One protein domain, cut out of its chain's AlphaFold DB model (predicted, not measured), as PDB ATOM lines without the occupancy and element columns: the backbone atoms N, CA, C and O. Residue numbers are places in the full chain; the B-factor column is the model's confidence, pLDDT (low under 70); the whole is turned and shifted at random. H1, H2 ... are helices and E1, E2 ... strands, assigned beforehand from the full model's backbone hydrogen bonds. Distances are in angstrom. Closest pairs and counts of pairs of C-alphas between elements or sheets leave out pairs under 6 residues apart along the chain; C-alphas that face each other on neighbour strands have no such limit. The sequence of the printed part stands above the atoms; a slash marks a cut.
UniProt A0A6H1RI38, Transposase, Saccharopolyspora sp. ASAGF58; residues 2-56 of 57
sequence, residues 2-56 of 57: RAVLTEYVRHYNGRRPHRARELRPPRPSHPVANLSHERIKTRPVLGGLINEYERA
ATOM      1  N   ARG A   2     193.355 207.310 204.831       84.00
ATOM      2  CA  ARG A   2     191.935 207.700 204.982       84.00
ATOM      3  C   ARG A   2     191.286 208.275 203.711       84.00
ATOM      4  O   ARG A   2     190.137 207.964 203.435       84.00
ATOM      5  N   ALA A   3     192.035 209.041 202.915       84.50
ATOM      6  CA  ALA A   3     191.528 209.662 201.687       84.50
ATOM      7  C   ALA A   3     191.048 208.638 200.641       84.50
ATOM      8  O   ALA A   3     189.944 208.774 200.121       84.50
ATOM      9  N   VAL A   4     191.826 207.571 200.415       85.19
ATOM     10  CA  VAL A   4     191.479 206.501 199.463       85.19
ATOM     11  C   VAL A   4     190.199 205.781 199.888       85.19
ATOM     12  O   VAL A   4     189.331 205.542 199.059       85.19
ATOM     13  N   LEU A   5     190.036 205.487 201.183       89.06
ATOM     14  CA  LEU A   5     188.816 204.855 201.697       89.06
ATOM     15  C   LEU A   5     187.590 205.763 201.556       89.06
ATOM     16  O   LEU A   5     186.528 205.300 201.148       89.06
ATOM     17  N   THR A   6     187.729 207.057 201.848       89.75
ATOM     18  CA  THR A   6     186.634 208.022 201.681       89.75
ATOM     19  C   THR A   6     186.199 208.122 200.221       89.75
ATOM     20  O   THR A   6     185.005 208.076 199.923       89.75
ATOM     21  N   GLU A   7     187.151 208.234 199.299       87.19
ATOM     22  CA  GLU A   7     186.862 208.303 197.868       87.19
ATOM     23  C   GLU A   7     186.290 206.971 197.355       87.19
ATOM     24  O   GLU A   7     185.336 206.975 196.577       87.19
ATOM     25  N   TYR A   8     186.759 205.838 197.887       88.00
ATOM     26  CA  TYR A   8     186.228 204.516 197.560       88.00
ATOM     27  C   TYR A   8     184.763 204.383 197.978       88.00
ATOM     28  O   TYR A   8     183.931 203.978 197.173       88.00
ATOM     29  N   VAL A   9     184.415 204.771 199.209       88.81
ATOM     30  CA  VAL A   9     183.032 204.720 199.713       88.81
ATOM     31  C   VAL A   9     182.119 205.640 198.902       88.81
ATOM     32  O   VAL A   9     180.991 205.259 198.576       88.81
ATOM     33  N   ARG A  10     182.592 206.839 198.539       87.19
ATOM     34  CA  ARG A  10     181.834 207.767 197.683       87.19
ATOM     35  C   ARG A  10     181.587 207.175 196.299       87.19
ATOM     36  O   ARG A  10     180.452 207.213 195.827       87.19
ATOM     37  N   HIS A  11     182.616 206.603 195.681       86.12
ATOM     38  CA  HIS A  11     182.503 205.941 194.385       86.12
ATOM     39  C   HIS A  11     181.549 204.738 194.454       86.12
ATOM     40  O   HIS A  11     180.602 204.645 193.671       86.12
ATOM     41  N   TYR A  12     181.736 203.856 195.437       85.44
ATOM     42  CA  TYR A  12     180.938 202.644 195.612       85.44
ATOM     43  C   TYR A  12     179.446 202.956 195.767       85.44
ATOM     44  O   TYR A  12     178.620 202.364 195.082       85.44
ATOM     45  N   ASN A  13     179.102 203.935 196.603       85.00
ATOM     46  CA  ASN A  13     177.704 204.275 196.869       85.00
ATOM     47  C   ASN A  13     177.050 205.131 195.776       85.00
ATOM     48  O   ASN A  13     175.823 205.116 195.657       85.00
ATOM     49  N   GLY A  14     177.842 205.917 195.040       84.88
ATOM     50  CA  GLY A  14     177.336 206.936 194.120       84.88
ATOM     51  C   GLY A  14     177.370 206.559 192.643       84.88
ATOM     52  O   GLY A  14     176.538 207.030 191.869       84.88
ATOM     53  N   ARG A  15     178.352 205.744 192.252       79.94
ATOM     54  CA  ARG A  15     178.722 205.518 190.847       79.94
ATOM     55  C   ARG A  15     178.685 204.045 190.462       79.94
ATOM     56  O   ARG A  15     178.425 203.737 189.304       79.94
ATOM     57  N   ARG A  16     178.959 203.126 191.397       79.06
ATOM     58  CA  ARG A  16     179.146 201.715 191.048       79.06
ATOM     59  C   ARG A  16     177.803 200.997 190.838       79.06
ATOM     60  O   ARG A  16     176.994 200.935 191.763       79.06
ATOM     61  N   PRO A  17     177.565 200.396 189.662       73.00
ATOM     62  CA  PRO A  17     176.400 199.548 189.455       73.00
ATOM     63  C   PRO A  17     176.520 198.272 190.300       73.00
ATOM     64  O   PRO A  17     177.510 197.540 190.215       73.00
ATOM     65  N   HIS A  18     175.512 197.982 191.125       68.94
ATOM     66  CA  HIS A  18     175.479 196.754 191.920       68.94
ATOM     67  C   HIS A  18     174.826 195.630 191.127       68.94
ATOM     68  O   HIS A  18     173.634 195.678 190.830       68.94
ATOM     69  N   ARG A  19     175.595 194.575 190.846       65.50
ATOM     70  CA  ARG A  19     175.146 193.418 190.055       65.50
ATOM     71  C   ARG A  19     173.887 192.724 190.611       65.50
ATOM     72  O   ARG A  19     173.174 192.101 189.843       65.50
ATOM     73  N   ALA A  20     173.580 192.881 191.902       63.00
ATOM     74  CA  ALA A  20     172.393 192.303 192.542       63.00
ATOM     75  C   ALA A  20     171.146 193.217 192.564       63.00
ATOM     76  O   ALA A  20     170.059 192.742 192.871       63.00
ATOM     77  N   ARG A  21     171.275 194.524 192.280       66.31
ATOM     78  CA  ARG A  21     170.186 195.517 192.420       66.31
ATOM     79  C   ARG A  21     169.930 196.244 191.104       66.31
ATOM     80  O   ARG A  21     170.127 197.452 191.026       66.31
ATOM     81  N   GLU A  22     169.588 195.498 190.055       73.94
ATOM     82  CA  GLU A  22     169.296 196.068 188.725       73.94
ATOM     83  C   GLU A  22     170.454 196.903 188.139       73.94
ATOM     84  O   GLU A  22     170.231 197.791 187.321       73.94
ATOM     85  N   LEU A  23     171.695 196.662 188.586       73.81
ATOM     86  CA  LEU A  23     172.866 197.477 188.241       73.81
ATOM     87  C   LEU A  23     172.755 198.950 188.681       73.81
ATOM     88  O   LEU A  23     173.359 199.825 188.066       73.81
ATOM     89  N   ARG A  24     172.046 199.248 189.779       69.75
ATOM     90  CA  ARG A  24     171.876 200.621 190.287       69.75
ATOM     91  C   ARG A  24     172.679 200.891 191.570       69.75
ATOM     92  O   ARG A  24     172.700 200.040 192.465       69.75
ATOM     93  N   PRO A  25     173.341 202.060 191.687       75.06
ATOM     94  CA  PRO A  25     173.949 202.507 192.938       75.06
ATOM     95  C   PRO A  25     172.876 202.875 193.987       75.06
ATOM     96  O   PRO A  25     171.801 203.343 193.618       75.06
ATOM     97  N   PRO A  26     173.146 202.710 195.299       77.00
ATOM     98  CA  PRO A  26     172.211 203.041 196.376       77.00
ATOM     99  C   PRO A  26     171.834 204.524 196.441       77.00
ATOM    100  O   PRO A  26     170.742 204.855 196.893       77.00
ATOM    101  N   ARG A  27     172.747 205.415 196.036       76.88
ATOM    102  CA  ARG A  27     172.536 206.865 195.981       76.88
ATOM    103  C   ARG A  27     173.046 207.392 194.643       76.88
ATOM    104  O   ARG A  27     174.157 207.918 194.608       76.88
ATOM    105  N   PRO A  28     172.292 207.228 193.544       70.56
ATOM    106  CA  PRO A  28     172.736 207.695 192.239       70.56
ATOM    107  C   PRO A  28     172.980 209.202 192.307       70.56
ATOM    108  O   PRO A  28     172.052 209.986 192.475       70.56
ATOM    109  N   SER A  29     174.243 209.609 192.213       76.00
ATOM    110  CA  SER A  29     174.606 211.022 192.059       76.00
ATOM    111  C   SER A  29     174.620 211.440 190.589       76.00
ATOM    112  O   SER A  29     174.707 212.625 190.289       76.00
ATOM    113  N   HIS A  30     174.559 210.460 189.686       69.69
ATOM    114  CA  HIS A  30     174.621 210.608 188.240       69.69
ATOM    115  C   HIS A  30     173.740 209.529 187.590       69.69
ATOM    116  O   HIS A  30     173.554 208.459 188.185       69.69
ATOM    117  N   PRO A  31     173.197 209.775 186.387       71.94
ATOM    118  CA  PRO A  31     172.486 208.748 185.635       71.94
ATOM    119  C   PRO A  31     173.418 207.572 185.310       71.94
ATOM    120  O   PRO A  31     174.615 207.754 185.087       71.94
ATOM    121  N   VAL A  32     172.864 206.356 185.276       70.00
ATOM    122  CA  VAL A  32     173.605 205.163 184.843       70.00
ATOM    123  C   VAL A  32     174.052 205.382 183.398       70.00
ATOM    124  O   VAL A  32     173.227 205.670 182.531       70.00
ATOM    125  N   ALA A  33     175.355 205.263 183.136       69.38
ATOM    126  CA  ALA A  33     175.879 205.398 181.785       69.38
ATOM    127  C   ALA A  33     175.319 204.270 180.900       69.38
ATOM    128  O   ALA A  33     175.560 203.091 181.162       69.38
ATOM    129  N   ASN A  34     174.578 204.628 179.849       68.44
ATOM    130  CA  ASN A  34     174.274 203.694 178.771       68.44
ATOM    131  C   ASN A  34     175.533 203.559 177.902       68.44
ATOM    132  O   ASN A  34     175.929 204.516 177.240       68.44
ATOM    133  N   LEU A  35     176.184 202.397 177.958       67.44
ATOM    134  CA  LEU A  35     177.454 202.125 177.274       67.44
ATOM    135  C   LEU A  35     177.268 201.678 175.808       67.44
ATOM    136  O   LEU A  35     178.184 201.106 175.221       67.44
ATOM    137  N   SER A  36     176.098 201.895 175.202       66.62
ATOM    138  CA  SER A  36     175.837 201.526 173.807       66.62
ATOM    139  C   SER A  36     176.701 202.343 172.834       66.62
ATOM    140  O   SER A  36     176.443 203.530 172.675       66.62
ATOM    141  N   HIS A  37     177.692 201.700 172.198       61.03
ATOM    142  CA  HIS A  37     178.421 202.029 170.946       61.03
ATOM    143  C   HIS A  37     178.876 203.481 170.658       61.03
ATOM    144  O   HIS A  37     179.424 203.746 169.589       61.03
ATOM    145  N   GLU A  38     178.719 204.419 171.581       65.38
ATOM    146  CA  GLU A  38     179.216 205.786 171.462       65.38
ATOM    147  C   GLU A  38     180.591 205.954 172.112       65.38
ATOM    148  O   GLU A  38     181.036 205.134 172.915       65.38
ATOM    149  N   ARG A  39     181.280 207.048 171.771       75.62
ATOM    150  CA  ARG A  39     182.609 207.374 172.295       75.62
ATOM    151  C   ARG A  39     182.569 207.473 173.825       75.62
ATOM    152  O   ARG A  39     181.925 208.355 174.385       75.62
ATOM    153  N   ILE A  40     183.288 206.582 174.504       77.44
ATOM    154  CA  ILE A  40     183.362 206.529 175.969       77.44
ATOM    155  C   ILE A  40     184.514 207.421 176.454       77.44
ATOM    156  O   ILE A  40     185.642 207.300 175.978       77.44
ATOM    157  N   LYS A  41     184.246 208.302 177.423       81.81
ATOM    158  CA  LYS A  41     185.264 209.022 178.200       81.81
ATOM    159  C   LYS A  41     185.636 208.199 179.422       81.81
ATOM    160  O   LYS A  41     184.773 207.807 180.204       81.81
ATOM    161  N   THR A  42     186.931 207.984 179.601       83.06
ATOM    162  CA  THR A  42     187.501 207.324 180.774       83.06
ATOM    163  C   THR A  42     188.094 208.354 181.718       83.06
ATOM    164  O   THR A  42     188.918 209.169 181.300       83.06
ATOM    165  N   ARG A  43     187.720 208.294 182.995       85.69
ATOM    166  CA  ARG A  43     188.291 209.126 184.053       85.69
ATOM    167  C   ARG A  43     188.921 208.243 185.133       85.69
ATOM    168  O   ARG A  43     188.189 207.494 185.778       85.69
ATOM    169  N   PRO A  44     190.233 208.352 185.392       87.75
ATOM    170  CA  PRO A  44     190.840 207.689 186.537       87.75
ATOM    171  C   PRO A  44     190.358 208.330 187.847       87.75
ATOM    172  O   PRO A  44     190.303 209.554 187.980       87.75
ATOM    173  N   VAL A  45     190.030 207.490 188.823       85.50
ATOM    174  CA  VAL A  45     189.695 207.843 190.210       85.50
ATOM    175  C   VAL A  45     190.539 207.002 191.169       85.50
ATOM    176  O   VAL A  45     191.216 206.060 190.746       85.50
ATOM    177  N   LEU A  46     190.553 207.348 192.457       87.19
ATOM    178  CA  LEU A  46     191.408 206.711 193.469       87.19
ATOM    179  C   LEU A  46     192.891 206.711 193.081       87.19
ATOM    180  O   LEU A  46     193.580 205.702 193.220       87.19
ATOM    181  N   GLY A  47     193.374 207.827 192.531       83.25
ATOM    182  CA  GLY A  47     194.755 207.933 192.052       83.25
ATOM    183  C   GLY A  47     195.078 207.017 190.865       83.25
ATOM    184  O   GLY A  47     196.237 206.672 190.674       83.25
ATOM    185  N   GLY A  48     194.070 206.605 190.087       84.88
ATOM    186  CA  GLY A  48     194.234 205.735 188.915       84.88
ATOM    187  C   GLY A  48     193.972 204.255 189.180       84.88
ATOM    188  O   GLY A  48     194.046 203.455 188.252       84.88
ATOM    189  N   LEU A  49     193.620 203.880 190.413       87.00
ATOM    190  CA  LEU A  49     193.295 202.494 190.751       87.00
ATOM    191  C   LEU A  49     191.976 202.022 190.117       87.00
ATOM    192  O   LEU A  49     191.794 200.831 189.873       87.00
ATOM    193  N   ILE A  50     191.043 202.942 189.868       85.88
ATOM    194  CA  ILE A  50     189.745 202.649 189.253       85.88
ATOM    195  C   ILE A  50     189.517 203.614 188.093       85.88
ATOM    196  O   ILE A  50     189.858 204.788 188.183       85.88
ATOM    197  N   ASN A  51     188.886 203.129 187.023       84.94
ATOM    198  CA  ASN A  51     188.409 203.962 185.925       84.94
ATOM    199  C   ASN A  51     186.885 204.089 185.981       84.94
ATOM    200  O   ASN A  51     186.166 203.091 186.060       84.94
ATOM    201  N   GLU A  52     186.401 205.323 185.932       84.06
ATOM    202  CA  GLU A  52     185.004 205.650 185.671       84.06
ATOM    203  C   GLU A  52     184.798 205.861 184.170       84.06
ATOM    204  O   GLU A  52     185.670 206.388 183.476       84.06
ATOM    205  N   TYR A  53     183.634 205.447 183.677       80.88
ATOM    206  CA  TYR A  53     183.273 205.507 182.265       80.88
ATOM    207  C   TYR A  53     182.016 206.362 182.109       80.88
ATOM    208  O   TYR A  53     180.996 206.091 182.743       80.88
ATOM    209  N   GLU A  54     182.087 207.392 181.271       74.56
ATOM    210  CA  GLU A  54     180.979 208.307 180.969       74.56
ATOM    211  C   GLU A  54     180.854 208.482 179.440       74.56
ATOM    212  O   GLU A  54     181.820 208.263 178.709       74.56
ATOM    213  N   ARG A  55     179.679 208.863 178.915       68.19
ATOM    214  CA  ARG A  55     179.522 209.161 177.474       68.19
ATOM    215  C   ARG A  55     180.258 210.457 177.117       68.19
ATOM    216  O   ARG A  55     180.156 211.456 177.830       68.19
ATOM    217  N   ALA A  56     180.985 210.461 176.003       60.03
ATOM    218  CA  ALA A  56     181.406 211.698 175.365       60.03
ATOM    219  C   ALA A  56     180.212 212.284 174.610       60.03
ATOM    220  O   ALA A  56     179.651 211.591 173.768       60.03
TER     221      ALA A  56
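AT A GLANCE: This is residues 2 to 56 of the 57 residues of the protein "Transposase" of Saccharopolyspora sp. ASAGF58 (UniProt A0A6H1RI38). A small two-stranded hairpin, E1 and E2, and one helix, H1, are joined by a long looping stretch, residues 15 to 39, with no named element. The printed part has 55 residues, with H1, E1 and E2 in chain order; the class is mixed, helices and strands, with 25 residues in named elements, under half. It is only just compact, close to loose, with a radius of gyration of the C-alphas of 11.8 A and spans of 37 by 25 by 17 A.

IN THESE COORDINATES: Find C-alpha 40 at (183.362, 206.529, 175.969); from there E1 runs to residue 45, 15.6 A. E2, residues 50 to 55, covers 16.9 A. H1, residues 2 to 14, begins at (191.935, 207.700, 204.982) and measures 18.2 A.

HOW THE PARTS SIT: E1 and E2 are antiparallel at 150 degrees, a hairpin with a tight link; look for N 41 and O 54, 2.7 A apart, within hydrogen-bond range. H1 and E2 are apart. In H1 every O i to N i+4 pair is within hydrogen-bond range.

THE WHOLE: The C-alphas farthest apart, of Arg 2 and His 37, are separated by 37.1 A. The printed part has no cut. The link from H1 to E1 is long. Confidence is under 70 at residues 18 to 21, 24, 30, 33 to 38 and 55 to 56.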